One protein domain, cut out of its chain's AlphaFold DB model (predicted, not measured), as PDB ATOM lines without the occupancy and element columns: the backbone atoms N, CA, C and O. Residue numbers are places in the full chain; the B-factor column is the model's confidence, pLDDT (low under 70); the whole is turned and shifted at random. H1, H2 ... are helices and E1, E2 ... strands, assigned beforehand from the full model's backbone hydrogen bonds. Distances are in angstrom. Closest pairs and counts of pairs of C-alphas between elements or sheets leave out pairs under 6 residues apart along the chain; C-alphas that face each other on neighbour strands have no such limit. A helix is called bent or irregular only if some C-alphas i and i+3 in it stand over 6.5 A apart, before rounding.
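What this domain is: This is residues 283 to 292 and 309 to 434 of the 695 residues of an uncharacterized protein of Nicotiana attenuata (UniProt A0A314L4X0). This is an elongated domain with a strongly twisted four-stranded sheet at one end, a group of helices with few contacts, H2, H3, H4 and H6, between the ends, and H5 amid loops at the other end. H4 and H6 sit in the middle, short H1 covers part of E2, and the little strand E5 lies on the H5 side of H4. The printed part has 136 residues, in the order E1 H1 E2 H2 H3 E3 E4 H4 E5 H5 H6; the class is mixed, helices and strands. The sheet's order is E1 E2 E3 E4, antiparallel throughout. The whole is compact, with a radius of gyration of the C-alphas of 16.3 A, and spans 51 by 32 by 25 A.

Where its parts are: Find C-alpha 283 at (91.312, 99.320, 113.828); there E1, residues 283 to 287, begins, and H1, residues 288 to 291, follows. Past the cut come E2, residues 310 to 315, 15.0 A long, and H2, residues 317 to 329, 18.3 A. H3, residues 332 to 350, is 22.9 A long, with a kink of 48 degrees near residue 344. Next come E3, residues 355 to 359, E4, residues 365 to 369, H4, residues 371 to 377, and E5, residues 382 to 384. H5, residues 401 to 410, is 13.7 A long. H6, residues 421 to 427, ends at C-alpha 427, (109.548, 92.358, 120.067). H3 and H5 are irregular: C-alphas 344 and 347 are 7.8 A apart, C-alphas 406 and 409 9.7 A.

How they stand to each other: Start at the sheet: N 284 and O 313 of E1 and E2 are 2.9 A apart, within hydrogen-bond range. So are N 312 and O 357 of E2 and E3, 2.9 A, and N 356 and O 368 of the hairpin E3 and E4, 2.9 A. H1 is on the sheet, over E2, at a height of 8.3 A. H4 is at the sheet's level, height 0.6 A; its closest C-alphas to E2 are Phe 372 and Val 315, 5.1 A. H4 touches H6, about perpendicular at 90 degrees, closest C-alphas Cys 377 and Leu 427, 5.6 A. H3, with residues 342 to 347 alone, touches H6, closest C-alphas Trp 346 and Leu 423, 6.3 A. H2 is close but not clearly touching H4, closest C-alphas Val 320 and Ile 375, 6.7 A. E5 pairs with no named strand, but its residues 382 to 383 pair with 390 to 391. H5 is apart from H3, H4 and H6, among others. In H2, H4 and H6 every O i to N i+4 pair is within hydrogen-bond range; H3 has 13 of 15, H5 3 of 6, and H1 is too short for one.

The domain as a whole: The C-alphas of Asn 362 and Asp 409, the two farthest apart, are 51.5 A apart. Residues 293 to 308 are not printed, and C-alphas 292 and 309 are 11.7 A apart across this cut. The link from E5 to H5, residues 385 to 400, is long. Mean pLDDT of the printed part is 89.4; look at residues 288 to 292 for the values under 70.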
ATOM      1  N   GLN A 283      92.016  99.397 112.553       89.31
ATOM      2  CA  GLN A 283      91.312  99.320 113.828       89.31
ATOM      3  C   GLN A 283      90.037  98.487 113.662       89.31
ATOM      4  O   GLN A 283      89.243  98.758 112.762       89.31
ATOM      5  N   VAL A 284      89.834  97.496 114.530       86.75
ATOM      6  CA  VAL A 284      88.687  96.576 114.471       86.75
ATOM      7  C   VAL A 284      87.996  96.510 115.830       86.75
ATOM      8  O   VAL A 284      88.649  96.388 116.867       86.75
ATOM      9  N   GLU A 285      86.666  96.573 115.827       85.19
ATOM     10  CA  GLU A 285      85.831  96.359 117.011       85.19
ATOM     11  C   GLU A 285      85.385  94.892 117.081       85.19
ATOM     12  O   GLU A 285      84.587  94.431 116.268       85.19
ATOM     13  N   ASN A 286      85.913  94.156 118.061       77.31
ATOM     14  CA  ASN A 286      85.681  92.722 118.261       77.31
ATOM     15  C   ASN A 286      85.105  92.442 119.659       77.31
ATOM     16  O   ASN A 286      85.174  93.280 120.553       77.31
ATOM     17  N   SER A 287      84.575  91.240 119.896       74.31
ATOM     18  CA  SER A 287      84.234  90.805 121.259       74.31
ATOM     19  C   SER A 287      85.500  90.662 122.111       74.31
ATOM     20  O   SER A 287      86.474  90.047 121.670       74.31
ATOM     21  N   VAL A 288      85.480  91.144 123.363       65.38
ATOM     22  CA  VAL A 288      86.585  90.945 124.332       65.38
ATOM     23  C   VAL A 288      86.990  89.463 124.435       65.38
ATOM     24  O   VAL A 288      88.172  89.153 124.587       65.38
ATOM     25  N   SER A 289      86.025  88.544 124.307       64.12
ATOM     26  CA  SER A 289      86.245  87.093 124.373       64.12
ATOM     27  C   SER A 289      87.131  86.536 123.254       64.12
ATOM     28  O   SER A 289      87.834  85.555 123.479       64.12
ATOM     29  N   ASP A 290      87.100  87.136 122.062       64.19
ATOM     30  CA  ASP A 290      87.806  86.610 120.889       64.19
ATOM     31  C   ASP A 290      89.261  87.086 120.817       64.19
ATOM     32  O   ASP A 290      90.118  86.365 120.301       64.19
ATOM     33  N   VAL A 291      89.540  88.272 121.370       61.22
ATOM     34  CA  VAL A 291      90.850  88.940 121.327       61.22
ATOM     35  C   VAL A 291      91.750  88.512 122.494       61.22
ATOM     36  O   VAL A 291      92.918  88.151 122.289       61.22
ATOM     37  N   CYS A 292      91.208  88.489 123.719       57.12
ATOM     38  CA  CYS A 292      91.944  88.243 124.967       57.12
ATOM     39  C   CYS A 292      92.204  86.746 125.240       57.12
ATOM     40  O   CYS A 292      91.785  86.201 126.259       57.12
ATOM     41  N   SER A 309      80.794  93.099 125.956       70.00
ATOM     42  CA  SER A 309      81.826  94.141 125.851       70.00
ATOM     43  C   SER A 309      82.603  94.034 124.537       70.00
ATOM     44  O   SER A 309      83.138  92.974 124.196       70.00
ATOM     45  N   ILE A 310      82.706  95.169 123.849       79.38
ATOM     46  CA  ILE A 310      83.515  95.358 122.646       79.38
ATOM     47  C   ILE A 310      84.932  95.785 123.060       79.38
ATOM     48  O   ILE A 310      85.112  96.601 123.969       79.38
ATOM     49  N   ALA A 311      85.929  95.211 122.395       82.81
ATOM     50  CA  ALA A 311      87.332  95.584 122.446       82.81
ATOM     51  C   ALA A 311      87.737  96.247 121.126       82.81
ATOM     52  O   ALA A 311      87.401  95.753 120.048       82.81
ATOM     53  N   THR A 312      88.502  97.328 121.220       87.12
ATOM     54  CA  THR A 312      89.172  97.963 120.086       87.12
ATOM     55  C   THR A 312      90.550  97.324 119.928       87.12
ATOM     56  O   THR A 312      91.404  97.468 120.804       87.12
ATOM     57  N   ASP A 313      90.755  96.600 118.831       89.69
ATOM     58  CA  ASP A 313      91.990  95.881 118.492       89.69
ATOM     59  C   ASP A 313      92.613  96.436 117.194       89.69
ATOM     60  O   ASP A 313      91.976  97.192 116.458       89.69
ATOM     61  N   TRP A 314      93.859  96.053 116.912       90.94
ATOM     62  CA  TRP A 314      94.589  96.401 115.693       90.94
ATOM     63  C   TRP A 314      95.004  95.137 114.937       90.94
ATOM     64  O   TRP A 314      95.654  94.250 115.497       90.94
ATOM     65  N   VAL A 315      94.632  95.058 113.657       90.06
ATOM     66  CA  VAL A 315      94.762  93.856 112.816       90.06
ATOM     67  C   VAL A 315      95.359  94.220 111.452       90.06
ATOM     68  O   VAL A 315      95.076  95.286 110.911       90.06
ATOM     69  N   SER A 316      96.169  93.328 110.875       91.31
ATOM     70  CA  SER A 316      96.649  93.427 109.490       91.31
ATOM     71  C   SER A 316      96.694  92.040 108.853       91.31
ATOM     72  O   SER A 316      97.603  91.255 109.116       91.31
ATOM     73  N   GLU A 317      95.687  91.710 108.043       88.00
ATOM     74  CA  GLU A 317      95.560  90.375 107.437       88.00
ATOM     75  C   GLU A 317      96.676  90.092 106.422       88.00
ATOM     76  O   GLU A 317      97.216  88.986 106.369       88.00
ATOM     77  N   GLU A 318      97.077  91.107 105.654       90.44
ATOM     78  CA  GLU A 318      98.166  91.005 104.682       90.44
ATOM     79  C   GLU A 318      99.529  90.788 105.348       90.44
ATOM     80  O   GLU A 318     100.305  89.948 104.889       90.44
ATOM     81  N   PHE A 319      99.799  91.469 106.469       91.50
ATOM     82  CA  PHE A 319     101.030  91.284 107.229       91.50
ATOM     83  C   PHE A 319     101.064  89.902 107.889       91.50
ATOM     84  O   PHE A 319     102.088  89.227 107.834       91.50
ATOM     85  N   VAL A 320      99.938  89.439 108.450       91.12
ATOM     86  CA  VAL A 320      99.806  88.078 108.997       91.12
ATOM     87  C   VAL A 320     100.109  87.030 107.917       91.12
ATOM     88  O   VAL A 320     100.912  86.130 108.156       91.12
ATOM     89  N   ASN A 321      99.530  87.157 106.718       90.75
ATOM     90  CA  ASN A 321      99.796  86.239 105.604       90.75
ATOM     91  C   ASN A 321     101.274  86.284 105.166       90.75
ATOM     92  O   ASN A 321     101.911  85.239 105.038       90.75
ATOM     93  N   MET A 322     101.846  87.483 105.006       92.12
ATOM     94  CA  MET A 322     103.256  87.668 104.645       92.12
ATOM     95  C   MET A 322     104.200  87.023 105.669       92.12
ATOM     96  O   MET A 322     105.081  86.254 105.289       92.12
ATOM     97  N   LEU A 323     103.995  87.285 106.964       92.75
ATOM     98  CA  LEU A 323     104.845  86.776 108.039       92.75
ATOM     99  C   LEU A 323     104.771  85.247 108.155       92.75
ATOM    100  O   LEU A 323     105.794  84.590 108.342       92.75
ATOM    101  N   LEU A 324     103.575  84.670 107.997       91.81
ATOM    102  CA  LEU A 324     103.379  83.220 108.017       91.81
ATOM    103  C   LEU A 324     104.002  82.530 106.794       91.81
ATOM    104  O   LEU A 324     104.585  81.459 106.951       91.81
ATOM    105  N   GLN A 325     103.940  83.131 105.597       90.88
ATOM    106  CA  GLN A 325     104.641  82.607 104.416       90.88
ATOM    107  C   GLN A 325     106.168  82.708 104.554       90.88
ATOM    108  O   GLN A 325     106.871  81.751 104.242       90.88
ATOM    109  N   LEU A 326     106.697  83.819 105.071       91.12
ATOM    110  CA  LEU A 326     108.136  83.978 105.331       91.12
ATOM    111  C   LEU A 326     108.647  82.972 106.374       91.12
ATOM    112  O   LEU A 326     109.679  82.332 106.172       91.12
ATOM    113  N   SER A 327     107.882  82.772 107.451       91.50
ATOM    114  CA  SER A 327     108.174  81.777 108.487       91.50
ATOM    115  C   SER A 327     108.155  80.346 107.933       91.50
ATOM    116  O   SER A 327     109.080  79.577 108.191       91.50
ATOM    117  N   SER A 328     107.156  79.985 107.114       90.19
ATOM    118  CA  SER A 328     107.031  78.629 106.554       90.19
ATOM    119  C   SER A 328     108.035  78.309 105.440       90.19
ATOM    120  O   SER A 328     108.349  77.140 105.223       90.19
ATOM    121  N   THR A 329     108.558  79.329 104.751       88.56
ATOM    122  CA  THR A 329     109.594  79.192 103.710       88.56
ATOM    123  C   THR A 329     111.023  79.299 104.250       88.56
ATOM    124  O   THR A 329     111.962  78.921 103.552       88.56
ATOM    125  N   SER A 330     111.203  79.753 105.499       86.69
ATOM    126  CA  SER A 330     112.502  79.942 106.165       86.69
ATOM    127  C   SER A 330     113.460  80.914 105.443       86.69
ATOM    128  O   SER A 330     114.684  80.793 105.536       86.69
ATOM    129  N   GLU A 331     112.908  81.897 104.727       87.62
ATOM    130  CA  GLU A 331     113.630  82.830 103.846       87.62
ATOM    131  C   GLU A 331     114.419  83.911 104.619       87.62
ATOM    132  O   GLU A 331     114.022  85.078 104.701       87.62
ATOM    133  N   LYS A 332     115.570  83.522 105.191       90.94
ATOM    134  CA  LYS A 332     116.376  84.335 106.124       90.94
ATOM    135  C   LYS A 332     116.677  85.761 105.640       90.94
ATOM    136  O   LYS A 332     116.561  86.697 106.428       90.94
ATOM    137  N   GLU A 333     117.020  85.958 104.366       92.19
ATOM    138  CA  GLU A 333     117.342  87.298 103.844       92.19
ATOM    139  C   GLU A 333     116.098  88.188 103.672       92.19
ATOM    140  O   GLU A 333     116.161  89.387 103.943       92.19
ATOM    141  N   LYS A 334     114.942  87.606 103.326       93.50
ATOM    142  CA  LYS A 334     113.663  88.335 103.275       93.50
ATOM    143  C   LYS A 334     113.213  88.739 104.680       93.50
ATOM    144  O   LYS A 334     112.784  89.868 104.889       93.50
ATOM    145  N   CYS A 335     113.380  87.846 105.655       94.75
ATOM    146  CA  CYS A 335     113.131  88.123 107.069       94.75
ATOM    147  C   CYS A 335     114.015  89.247 107.631       94.75
ATOM    148  O   CYS A 335     113.511  90.118 108.340       94.75
ATOM    149  N   LYS A 336     115.311  89.276 107.280       95.06
ATOM    150  CA  LYS A 336     116.203  90.401 107.612       95.06
ATOM    151  C   LYS A 336     115.665  91.717 107.052       95.06
ATOM    152  O   LYS A 336     115.513  92.670 107.808       95.06
ATOM    153  N   TYR A 337     115.344  91.757 105.756       95.62
ATOM    154  CA  TYR A 337     114.844  92.972 105.110       95.62
ATOM    155  C   TYR A 337     113.494  93.429 105.687       95.62
ATOM    156  O   TYR A 337     113.289  94.619 105.907       95.62
ATOM    157  N   LEU A 338     112.601  92.496 106.039       95.38
ATOM    158  CA  LEU A 338     111.357  92.814 106.745       95.38
ATOM    159  C   LEU A 338     111.617  93.499 108.097       95.38
ATOM    160  O   LEU A 338     110.901  94.436 108.450       95.38
ATOM    161  N   LEU A 339     112.646  93.074 108.840       96.06
ATOM    162  CA  LEU A 339     113.023  93.723 110.097       96.06
ATOM    163  C   LEU A 339     113.589  95.136 109.868       96.06
ATOM    164  O   LEU A 339     113.276  96.020 110.655       96.06
ATOM    165  N   GLU A 340     114.333  95.387 108.782       95.94
ATOM    166  CA  GLU A 340     114.773  96.748 108.403       95.94
ATOM    167  C   GLU A 340     113.595  97.657 108.031       95.94
ATOM    168  O   GLU A 340     113.541  98.812 108.454       95.94
ATOM    169  N   VAL A 341     112.631  97.136 107.265       94.81
ATOM    170  CA  VAL A 341     111.412  97.859 106.871       94.81
ATOM    171  C   VAL A 341     110.560  98.207 108.093       94.81
ATOM    172  O   VAL A 341     110.093  99.341 108.215       94.81
ATOM    173  N   LEU A 342     110.389  97.259 109.018       94.75
ATOM    174  CA  LEU A 342     109.685  97.503 110.275       94.75
ATOM    175  C   LEU A 342     110.439  98.506 111.148       94.75
ATOM    176  O   LEU A 342     109.820  99.464 111.591       94.75
ATOM    177  N   ASP A 343     111.751  98.350 111.345       94.88
ATOM    178  CA  ASP A 343     112.575  99.265 112.149       94.88
ATOM    179  C   ASP A 343     112.570 100.701 111.607       94.88
ATOM    180  O   ASP A 343     112.500 101.655 112.380       94.88
ATOM    181  N   HIS A 344     112.558 100.868 110.281       93.31
ATOM    182  CA  HIS A 344     112.459 102.184 109.655       93.31
ATOM    183  C   HIS A 344     111.084 102.844 109.856       93.31
ATOM    184  O   HIS A 344     111.028 104.055 110.075       93.31
ATOM    185  N   LEU A 345     109.988 102.082 109.767       92.25
ATOM    186  CA  LEU A 345     108.623 102.623 109.832       92.25
ATOM    187  C   LEU A 345     107.993 102.607 111.232       92.25
ATOM    188  O   LEU A 345     106.919 103.187 111.410       92.25
ATOM    189  N   TRP A 346     108.596 101.929 112.212       93.94
ATOM    190  CA  TRP A 346     107.907 101.588 113.457       93.94
ATOM    191  C   TRP A 346     107.384 102.806 114.205       93.94
ATOM    192  O   TRP A 346     106.186 102.897 114.487       93.94
ATOM    193  N   ASP A 347     108.279 103.744 114.510       92.69
ATOM    194  CA  ASP A 347     107.980 104.875 115.383       92.69
ATOM    195  C   ASP A 347     106.938 105.823 114.784       92.69
ATOM    196  O   ASP A 347     106.055 106.270 115.519       92.69
ATOM    197  N   ASP A 348     106.966 106.020 113.463       89.00
ATOM    198  CA  ASP A 348     106.044 106.893 112.727       89.00
ATOM    199  C   ASP A 348     104.675 106.245 112.423       89.00
ATOM    200  O   ASP A 348     103.668 106.956 112.384       89.00
ATOM    201  N   TYR A 349     104.606 104.921 112.191       86.62
ATOM    202  CA  TYR A 349     103.413 104.274 111.604       86.62
ATOM    203  C   TYR A 349     102.796 103.102 112.381       86.62
ATOM    204  O   TYR A 349     101.633 102.774 112.118       86.62
ATOM    205  N   PHE A 350     103.529 102.439 113.278       90.88
ATOM    206  CA  PHE A 350     103.075 101.196 113.932       90.88
ATOM    207  C   PHE A 350     103.100 101.249 115.462       90.88
ATOM    208  O   PHE A 350     102.379 100.505 116.128       90.88
ATOM    209  N   SER A 351     103.904 102.145 116.023       90.25
ATOM    210  CA  SER A 351     104.225 102.220 117.446       90.25
ATOM    211  C   SER A 351     103.051 102.593 118.370       90.25
ATOM    212  O   SER A 351     103.145 102.409 119.587       90.25
ATOM    213  N   ASP A 352     101.954 103.116 117.820       90.62
ATOM    214  CA  ASP A 352     100.677 103.394 118.488       90.62
ATOM    215  C   ASP A 352      99.693 102.204 118.431       90.62
ATOM    216  O   ASP A 352      98.820 102.074 119.290       90.62
ATOM    217  N   LYS A 353      99.875 101.294 117.466       90.81
ATOM    218  CA  LYS A 353      98.977 100.161 117.153       90.81
ATOM    219  C   LYS A 353      99.359  98.866 117.876       90.81
ATOM    220  O   LYS A 353      98.747  97.816 117.680       90.81
ATOM    221  N   VAL A 354     100.361  98.944 118.749       88.38
ATOM    222  CA  VAL A 354     100.881  97.836 119.565       88.38
ATOM    223  C   VAL A 354      99.879  97.370 120.629       88.38
ATOM    224  O   VAL A 354      99.879  96.200 121.008       88.38
ATOM    225  N   THR A 355      98.999  98.260 121.100       88.75
ATOM    226  CA  THR A 355      98.034  97.949 122.168       88.75
ATOM    227  C   THR A 355      96.595  98.186 121.734       88.75
ATOM    228  O   THR A 355      96.252  99.237 121.189       88.75
ATOM    229  N   GLY A 356      95.744  97.198 121.999       87.19
ATOM    230  CA  GLY A 356      94.295  97.349 121.988       87.19
ATOM    231  C   GLY A 356      93.768  97.738 123.371       87.19
ATOM    232  O   GLY A 356      94.511  97.799 124.357       87.19
ATOM    233  N   PHE A 357      92.473  98.038 123.462       85.81
ATOM    234  CA  PHE A 357      91.827  98.382 124.730       85.81
ATOM    235  C   PHE A 357      90.345  98.004 124.781       85.81
ATOM    236  O   PHE A 357      89.678  97.866 123.760       85.81
ATOM    237  N   TYR A 358      89.816  97.865 125.994       83.69
ATOM    238  CA  TYR A 358      88.386  97.700 126.261       83.69
ATOM    239  C   TYR A 358      87.993  98.439 127.545       83.69
ATOM    240  O   TYR A 358      88.854  98.848 128.330       83.69
ATOM    241  N   PHE A 359      86.690  98.604 127.770       82.00
ATOM    242  CA  PHE A 359      86.150  99.175 129.004       82.00
ATOM    243  C   PHE A 359      85.490  98.094 129.871       82.00
ATOM    244  O   PHE A 359      84.762  97.231 129.369       82.00
ATOM    245  N   THR A 360      85.752  98.132 131.180       78.19
ATOM    246  CA  THR A 360      85.090  97.266 132.172       78.19
ATOM    247  C   THR A 360      83.662  97.736 132.462       78.19
ATOM    248  O   THR A 360      83.262  98.835 132.071       78.19
ATOM    249  N   SER A 361      82.905  96.948 133.236       75.44
ATOM    250  CA  SER A 361      81.600  97.352 133.795       75.44
ATOM    251  C   SER A 361      81.626  98.699 134.526       75.44
ATOM    252  O   SER A 361      80.600  99.365 134.631       75.44
ATOM    253  N   ASN A 362      82.797  99.097 135.028       77.75
ATOM    254  CA  ASN A 362      82.988 100.260 135.886       77.75
ATOM    255  C   ASN A 362      83.490 101.489 135.097       77.75
ATOM    256  O   ASN A 362      83.858 102.492 135.702       77.75
ATOM    257  N   GLY A 363      83.558 101.405 133.761       76.44
ATOM    258  CA  GLY A 363      84.093 102.461 132.892       76.44
ATOM    259  C   GLY A 363      85.623 102.574 132.894       76.44
ATOM    260  O   GLY A 363      86.172 103.498 132.298       76.44
ATOM    261  N   GLU A 364      86.334 101.645 133.539       82.56
ATOM    262  CA  GLU A 364      87.797 101.632 133.555       82.56
ATOM    263  C   GLU A 364      88.339 101.124 132.211       82.56
ATOM    264  O   GLU A 364      87.946 100.049 131.751       82.56
ATOM    265  N   ARG A 365      89.267 101.865 131.591       84.12
ATOM    266  CA  ARG A 365      89.976 101.425 130.382       84.12
ATOM    267  C   ARG A 365      91.063 100.416 130.755       84.12
ATOM    268  O   ARG A 365      92.024 100.774 131.433       84.12
ATOM    269  N   LYS A 366      90.954  99.183 130.264       83.62
ATOM    270  CA  LYS A 366      92.030  98.179 130.292       83.62
ATOM    271  C   LYS A 366      92.706  98.109 128.925       83.62
ATOM    272  O   LYS A 366      92.055  98.326 127.904       83.62
ATOM    273  N   ILE A 367      94.001  97.808 128.918       85.88
ATOM    274  CA  ILE A 367      94.831  97.649 127.714       85.88
ATOM    275  C   ILE A 367      95.300  96.198 127.575       85.88
ATOM    276  O   ILE A 367      95.370  95.478 128.572       85.88
ATOM    277  N   PHE A 368      95.608  95.781 126.350       85.56
ATOM    278  CA  PHE A 368      96.137  94.455 126.016       85.56
ATOM    279  C   PHE A 368      97.008  94.524 124.749       85.56
ATOM    280  O   PHE A 368      96.891  95.477 123.976       85.56
ATOM    281  N   ASP A 369      97.854  93.519 124.515       86.25
ATOM    282  CA  ASP A 369      98.675  93.424 123.298       86.25
ATOM    283  C   ASP A 369      97.794  93.159 122.071       86.25
ATOM    284  O   ASP A 369      97.047  92.177 122.044       86.25
ATOM    285  N   SER A 370      97.865  94.028 121.057       89.81
ATOM    286  CA  SER A 370      97.010  93.912 119.870       89.81
ATOM    287  C   SER A 370      97.279  92.632 119.079       89.81
ATOM    288  O   SER A 370      98.370  92.059 119.145       89.81
ATOM    289  N   SER A 371      96.315  92.190 118.268       89.44
ATOM    290  CA  SER A 371      96.518  91.037 117.381       89.44
ATOM    291  C   SER A 371      97.705  91.236 116.422       89.44
ATOM    292  O   SER A 371      98.429  90.277 116.152       89.44
ATOM    293  N   PHE A 372      97.956  92.473 115.975       90.62
ATOM    294  CA  PHE A 372      99.146  92.859 115.209       90.62
ATOM    295  C   PHE A 372     100.456  92.736 116.015       90.62
ATOM    296  O   PHE A 372     101.412  92.125 115.541       90.62
ATOM    297  N   SER A 373     100.501  93.240 117.253       90.44
ATOM    298  CA  SER A 373     101.659  93.063 118.147       90.44
ATOM    299  C   SER A 373     101.946  91.581 118.417       90.44
ATOM    300  O   SER A 373     103.085  91.113 118.323       90.44
ATOM    301  N   ARG A 374     100.888  90.807 118.681       89.12
ATOM    302  CA  ARG A 374     100.982  89.387 119.015       89.12
ATOM    303  C   ARG A 374     101.503  88.542 117.852       89.12
ATOM    304  O   ARG A 374     102.365  87.707 118.093       89.12
ATOM    305  N   ILE A 375     101.068  88.762 116.604       90.94
ATOM    306  CA  ILE A 375     101.614  87.996 115.464       90.94
ATOM    307  C   ILE A 375     103.107  88.293 115.228       90.94
ATOM    308  O   ILE A 375     103.853  87.392 114.859       90.94
ATOM    309  N   ILE A 376     103.569  89.517 115.510       92.25
ATOM    310  CA  ILE A 376     104.991  89.887 115.420       92.25
ATOM    311  C   ILE A 376     105.830  89.168 116.491       92.25
ATOM    312  O   ILE A 376     106.976  88.806 116.220       92.25
ATOM    313  N   CYS A 377     105.275  88.944 117.684       91.56
ATOM    314  CA  CYS A 377     105.952  88.259 118.792       91.56
ATOM    315  C   CYS A 377     105.908  86.726 118.695       91.56
ATOM    316  O   CYS A 377     106.891  86.057 119.009       91.56
ATOM    317  N   ASP A 378     104.763  86.174 118.294       90.38
ATOM    318  CA  ASP A 378     104.417  84.760 118.477       90.38
ATOM    319  C   ASP A 378     104.623  83.933 117.185       90.38
ATOM    320  O   ASP A 378     104.011  82.880 116.997       90.38
ATOM    321  N   VAL A 379     105.504  84.390 116.284       93.19
ATOM    322  CA  VAL A 379     105.910  83.695 115.046       93.19
ATOM    323  C   VAL A 379     107.438  83.604 114.966       93.19
ATOM    324  O   VAL A 379     108.143  84.549 115.314       93.19
ATOM    325  N   ARG A 380     107.964  82.473 114.472       94.81
ATOM    326  CA  ARG A 380     109.401  82.296 114.205       94.81
ATOM    327  C   ARG A 380     109.779  82.982 112.893       94.81
ATOM    328  O   ARG A 380     109.637  82.382 111.830       94.81
ATOM    329  N   TRP A 381     110.221  84.237 112.957       95.56
ATOM    330  CA  TRP A 381     110.557  85.020 111.758       95.56
ATOM    331  C   TRP A 381     111.856  85.832 111.847       95.56
ATOM    332  O   TRP A 381     112.318  86.298 110.810       95.56
ATOM    333  N   VAL A 382     112.473  85.995 113.024       96.12
ATOM    334  CA  VAL A 382     113.694  86.814 113.164       96.12
ATOM    335  C   VAL A 382     114.948  85.955 113.002       96.12
ATOM    336  O   VAL A 382     115.030  84.843 113.520       96.12
ATOM    337  N   ALA A 383     115.935  86.474 112.271       94.81
ATOM    338  CA  ALA A 383     117.186  85.788 111.977       94.81
ATOM    339  C   ALA A 383     118.196  85.865 113.142       94.81
ATOM    340  O   ALA A 383     118.416  86.935 113.707       94.81
ATOM    341  N   SER A 384     118.860  84.740 113.433       94.00
ATOM    342  CA  SER A 384     119.946  84.613 114.423       94.00
ATOM    343  C   SER A 384     121.343  84.847 113.816       94.00
ATOM    344  O   SER A 384     121.570  84.625 112.618       94.00
ATOM    345  N   THR A 385     122.296  85.266 114.659       90.56
ATOM    346  CA  THR A 385     123.746  85.294 114.378       90.56
ATOM    347  C   THR A 385     124.423  83.923 114.425       90.56
ATOM    348  O   THR A 385     125.424  83.732 113.740       90.56
ATOM    349  N   ILE A 386     123.930  82.986 115.244       86.88
ATOM    350  CA  ILE A 386     124.611  81.704 115.520       86.88
ATOM    351  C   ILE A 386     124.317  80.648 114.450       86.88
ATOM    352  O   ILE A 386     125.176  79.823 114.137       86.88
ATOM    353  N   ASP A 387     123.104  80.657 113.915       86.94
ATOM    354  CA  ASP A 387     122.521  79.571 113.132       86.94
ATOM    355  C   ASP A 387     121.760  80.113 111.910       86.94
ATOM    356  O   ASP A 387     121.694  81.323 111.690       86.94
ATOM    357  N   ASN A 388     121.196  79.226 111.088       85.94
ATOM    358  CA  ASN A 388     120.432  79.589 109.889       85.94
ATOM    359  C   ASN A 388     118.911  79.417 110.041       85.94
ATOM    360  O   ASN A 388     118.204  79.460 109.037       85.94
ATOM    361  N   GLU A 389     118.406  79.253 111.263       90.31
ATOM    362  CA  GLU A 389     116.969  79.192 111.530       90.31
ATOM    363  C   GLU A 389     116.370  80.589 111.777       90.31
ATOM    364  O   GLU A 389     117.063  81.595 111.973       90.31
ATOM    365  N   LEU A 390     115.037  80.635 111.753       93.94
ATOM    366  CA  LEU A 390     114.238  81.765 112.216       93.94
ATOM    367  C   LEU A 390     113.763  81.480 113.644       93.94
ATOM    368  O   LEU A 390     113.364  80.357 113.945       93.94
ATOM    369  N   HIS A 391     113.762  82.476 114.521       94.69
ATOM    370  CA  HIS A 391     113.436  82.329 115.948       94.69
ATOM    371  C   HIS A 391     112.281  83.241 116.347       94.69
ATOM    372  O   HIS A 391     111.920  84.160 115.599       94.69
ATOM    373  N   TYR A 392     111.691  82.993 117.517       95.19
ATOM    374  CA  TYR A 392     110.798  83.972 118.127       95.19
ATOM    375  C   TYR A 392     111.648  85.166 118.602       95.19
ATOM    376  O   TYR A 392     112.695  84.952 119.217       95.19
ATOM    377  N   PRO A 393     111.230  86.429 118.388       95.00
ATOM    378  CA  PRO A 393     112.042  87.586 118.776       95.00
ATOM    379  C   PRO A 393     112.458  87.568 120.259       95.00
ATOM    380  O   PRO A 393     113.589  87.908 120.592       95.00
ATOM    381  N   ARG A 394     111.570  87.083 121.136       92.62
ATOM    382  CA  ARG A 394     111.759  86.982 122.597       92.62
ATOM    383  C   ARG A 394     112.849  85.995 123.039       92.62
ATOM    384  O   ARG A 394     113.275  86.029 124.193       92.62
ATOM    385  N   GLU A 395     113.292  85.100 122.160       92.12
ATOM    386  CA  GLU A 395     114.394  84.168 122.437       92.12
ATOM    387  C   GLU A 395     115.760  84.844 122.241       92.12
ATOM    388  O   GLU A 395     116.720  84.520 122.949       92.12
ATOM    389  N   LEU A 396     115.811  85.811 121.319       95.19
ATOM    390  CA  LEU A 396     117.016  86.471 120.832       95.19
ATOM    391  C   LEU A 396     117.435  87.670 121.689       95.19
ATOM    392  O   LEU A 396     116.640  88.343 122.352       95.19
ATOM    393  N   PHE A 397     118.725  87.975 121.611       95.69
ATOM    394  CA  PHE A 397     119.317  89.155 122.221       95.69
ATOM    395  C   PHE A 397     119.321  90.339 121.260       95.69
ATOM    396  O   PHE A 397     119.470  90.192 120.046       95.69
ATOM    397  N   HIS A 398     119.214  91.540 121.816       95.19
ATOM    398  CA  HIS A 398     119.566  92.743 121.083       95.19
ATOM    399  C   HIS A 398     121.091  92.931 121.124       95.19
ATOM    400  O   HIS A 398     121.709  92.830 122.185       95.19
ATOM    401  N   ASP A 399     121.698  93.209 119.970       92.69
ATOM    402  CA  ASP A 399     123.101  93.620 119.864       92.69
ATOM    403  C   ASP A 399     123.267  95.006 120.515       92.69
ATOM    404  O   ASP A 399     123.132  96.042 119.867       92.69
ATOM    405  N   CYS A 400     123.555  95.038 121.814       92.88
ATOM    406  CA  CYS A 400     124.046  96.222 122.513       92.88
ATOM    407  C   CYS A 400     125.202  95.876 123.451       92.88
ATOM    408  O   CYS A 400     125.381  94.728 123.862       92.88
ATOM    409  N   GLU A 401     125.975  96.893 123.831       92.38
ATOM    410  CA  GLU A 401     127.151  96.749 124.695       92.38
ATOM    411  C   GLU A 401     126.829  96.052 126.028       92.38
ATOM    412  O   GLU A 401     127.600  95.207 126.475       92.38
ATOM    413  N   ALA A 402     125.657  96.310 126.620       92.50
ATOM    414  CA  ALA A 402     125.212  95.687 127.871       92.50
ATOM    415  C   ALA A 402     125.059  94.152 127.797       92.50
ATOM    416  O   ALA A 402     125.108  93.483 128.829       92.50
ATOM    417  N   VAL A 403     124.903  93.594 126.592       93.75
ATOM    418  CA  VAL A 403     124.830  92.147 126.342       93.75
ATOM    419  C   VAL A 403     126.148  91.633 125.758       93.75
ATOM    420  O   VAL A 403     126.741  90.685 126.280       93.75
ATOM    421  N   CYS A 404     126.655  92.298 124.718       91.81
ATOM    422  CA  CYS A 404     127.844  91.872 123.977       91.81
ATOM    423  C   CYS A 404     129.118  91.913 124.834       91.81
ATOM    424  O   CYS A 404     130.003  91.079 124.659       91.81
ATOM    425  N   SER A 405     129.194  92.811 125.824       93.00
ATOM    426  CA  SER A 405     130.302  92.846 126.789       93.00
ATOM    427  C   SER A 405     130.384  91.609 127.696       93.00
ATOM    428  O   SER A 405     131.452  91.336 128.238       93.00
ATOM    429  N   ILE A 406     129.285  90.866 127.855       94.19
ATOM    430  CA  ILE A 406     129.184  89.673 128.707       94.19
ATOM    431  C   ILE A 406     129.295  88.402 127.851       94.19
ATOM    432  O   ILE A 406     130.042  87.482 128.184       94.19
ATOM    433  N   LEU A 407     128.563  88.344 126.735       93.06
ATOM    434  CA  LEU A 407     128.378  87.117 125.951       93.06
ATOM    435  C   LEU A 407     129.219  87.055 124.660       93.06
ATOM    436  O   LEU A 407     129.352  85.980 124.069       93.06
ATOM    437  N   GLY A 408     129.802  88.182 124.230       91.00
ATOM    438  CA  GLY A 408     130.582  88.289 122.993       91.00
ATOM    439  C   GLY A 408     129.808  87.824 121.756       91.00
ATOM    440  O   GLY A 408     128.577  87.789 121.751       91.00
ATOM    441  N   ASP A 409     130.533  87.383 120.730       88.69
ATOM    442  CA  ASP A 409     129.972  86.911 119.450       88.69
ATOM    443  C   ASP A 409     129.277  85.530 119.541       88.69
ATOM    444  O   ASP A 409     128.963  84.910 118.525       88.69
ATOM    445  N   ASN A 410     129.065  84.995 120.753       87.88
ATOM    446  CA  ASN A 410     128.574  83.631 120.986       87.88
ATOM    447  C   ASN A 410     127.185  83.575 121.648       87.88
ATOM    448  O   ASN A 410     126.843  82.555 122.247       87.88
ATOM    449  N   ALA A 411     126.381  84.634 121.515       92.12
ATOM    450  CA  ALA A 411     124.948  84.634 121.823       92.12
ATOM    451  C   ALA A 411     124.098  84.808 120.545       92.12
ATOM    452  O   ALA A 411     124.595  85.346 119.551       92.12
ATOM    453  N   PRO A 412     122.836  84.332 120.539       93.56
ATOM    454  CA  PRO A 412     121.943  84.465 119.393       93.56
ATOM    455  C   PRO A 412     121.339  85.877 119.363       93.56
ATOM    456  O   PRO A 412     120.337  86.160 120.021       93.56
ATOM    457  N   TYR A 413     121.969  86.785 118.619       95.38
ATOM    458  CA  TYR A 413     121.475  88.149 118.433       95.38
ATOM    459  C   TYR A 413     120.500  88.226 117.258       95.38
ATOM    460  O   TYR A 413     120.658  87.519 116.261       95.38
ATOM    461  N   ALA A 414     119.521  89.125 117.361       95.50
ATOM    462  CA  ALA A 414     118.627  89.471 116.264       95.50
ATOM    463  C   ALA A 414     119.383  90.203 115.144       95.50
ATOM    464  O   ALA A 414     120.058  91.208 115.385       95.50
ATOM    465  N   VAL A 415     119.248  89.701 113.915       93.81
ATOM    466  CA  VAL A 415     119.868  90.262 112.708       93.81
ATOM    467  C   VAL A 415     118.786  90.730 111.728       93.81
ATOM    468  O   VAL A 415     117.917  89.928 111.379       93.81
ATOM    469  N   PRO A 416     118.869  91.959 111.186       94.31
ATOM    470  CA  PRO A 416     119.793  93.040 111.542       94.31
ATOM    471  C   PRO A 416     119.453  93.731 112.875       94.31
ATOM    472  O   PRO A 416     118.410  93.506 113.487       94.31
ATOM    473  N   LYS A 417     120.369  94.594 113.325       94.06
ATOM    474  CA  LYS A 417     120.262  95.353 114.576       94.06
ATOM    475  C   LYS A 417     119.167  96.425 114.499       94.06
ATOM    476  O   LYS A 417     119.371  97.477 113.894       94.06
ATOM    477  N   VAL A 418     118.056  96.150 115.181       94.19
ATOM    478  CA  VAL A 418     116.951  97.081 115.485       94.19
ATOM    479  C   VAL A 418     117.475  98.374 116.124       94.19
ATOM    480  O   VAL A 418     118.344  98.321 116.995       94.19
ATOM    481  N   ARG A 419     116.942  99.525 115.711       93.62
ATOM    482  CA  ARG A 419     117.305 100.872 116.185       93.62
ATOM    483  C   ARG A 419     116.166 101.548 116.945       93.62
ATOM    484  O   ARG A 419     116.439 102.337 117.844       93.62
ATOM    485  N   SER A 420     114.913 101.246 116.608       93.56
ATOM    486  CA  SER A 420     113.744 101.742 117.331       93.56
ATOM    487  C   SER A 420     113.634 101.064 118.699       93.56
ATOM    488  O   SER A 420     113.368  99.864 118.805       93.56
ATOM    489  N   GLU A 421     113.772 101.847 119.772       92.69
ATOM    490  CA  GLU A 421     113.567 101.376 121.150       92.69
ATOM    491  C   GLU A 421     112.142 100.832 121.361       92.69
ATOM    492  O   GLU A 421     111.930  99.896 122.140       92.69
ATOM    493  N   ARG A 422     111.150 101.372 120.638       93.31
ATOM    494  CA  ARG A 422     109.745 100.948 120.729       93.31
ATOM    495  C   ARG A 422     109.494  99.651 119.956       93.31
ATOM    496  O   ARG A 422     108.699  98.836 120.431       93.31
ATOM    497  N   LEU A 423     110.184  99.409 118.836       94.56
ATOM    498  CA  LEU A 423     110.152  98.104 118.157       94.56
ATOM    499  C   LEU A 423     110.838  97.043 119.016       94.56
ATOM    500  O   LEU A 423     110.237  96.015 119.314       94.56
ATOM    501  N   LEU A 424     112.055  97.334 119.483       93.38
ATOM    502  CA  LEU A 424     112.839  96.485 120.381       93.38
ATOM    503  C   LEU A 424     112.017  96.032 121.596       93.38
ATOM    504  O   LEU A 424     111.997  94.846 121.928       93.38
ATOM    505  N   THR A 425     111.303  96.975 122.225       91.88
ATOM    506  CA  THR A 425     110.470  96.709 123.407       91.88
ATOM    507  C   THR A 425     109.244  95.870 123.054       91.88
ATOM    508  O   THR A 425     108.873  94.993 123.828       91.88
ATOM    509  N   THR A 426     108.638  96.088 121.880       92.25
ATOM    510  CA  THR A 426     107.477  95.302 121.425       92.25
ATOM    511  C   THR A 426     107.867  93.862 121.094       92.25
ATOM    512  O   THR A 426     107.212  92.930 121.548       92.25
ATOM    513  N   LEU A 427     108.969  93.673 120.360       93.62
ATOM    514  CA  LEU A 427     109.548  92.358 120.067       93.62
ATOM    515  C   LEU A 427     109.923  91.596 121.348       93.62
ATOM    516  O   LEU A 427     109.896  90.367 121.367       93.62
ATOM    517  N   GLY A 428     110.283  92.316 122.415       92.38
ATOM    518  CA  GLY A 428     110.806  91.728 123.644       92.38
ATOM    519  C   GLY A 428     112.221  91.173 123.478       92.38
ATOM    520  O   GLY A 428     112.554  90.182 124.124       92.38
ATOM    521  N   LEU A 429     113.044  91.785 122.611       94.31
ATOM    522  CA  LEU A 429     114.455  91.407 122.462       94.31
ATOM    523  C   LEU A 429     115.190  91.601 123.796       94.31
ATOM    524  O   LEU A 429     115.049  92.639 124.450       94.31
ATOM    525  N   LYS A 430     116.035  90.643 124.181       94.44
ATOM    526  CA  LYS A 430     116.764  90.711 125.454       94.44
ATOM    527  C   LYS A 430     117.871  91.770 125.393       94.44
ATOM    528  O   LYS A 430     118.882  91.582 124.720       94.44
ATOM    529  N   THR A 431     117.685  92.879 126.111       93.06
ATOM    530  CA  THR A 431     118.660  93.986 126.260       93.06
ATOM    531  C   THR A 431     119.521  93.896 127.514       93.06
ATOM    532  O   THR A 431     120.465  94.668 127.677       93.06
ATOM    533  N   GLN A 432     119.201  92.970 128.415       92.38
ATOM    534  CA  GLN A 432     119.985  92.656 129.602       92.38
ATOM    535  C   GLN A 432     120.107  91.141 129.716       92.38
ATOM    536  O   GLN A 432     119.177  90.409 129.383       92.38
ATOM    537  N   VAL A 433     121.254  90.682 130.205       92.94
ATOM    538  CA  VAL A 433     121.511  89.264 130.465       92.94
ATOM    539  C   VAL A 433     120.943  88.894 131.837       92.94
ATOM    540  O   VAL A 433     121.154  89.624 132.810       92.94
ATOM    541  N   THR A 434     120.243  87.763 131.941       92.56
ATOM    542  CA  THR A 434     119.848  87.156 133.224       92.56
ATOM    543  C   THR A 434     120.776  85.996 133.610       92.56
ATOM    544  O   THR A 434     121.601  85.545 132.817       92.56
TER     545      THR A 434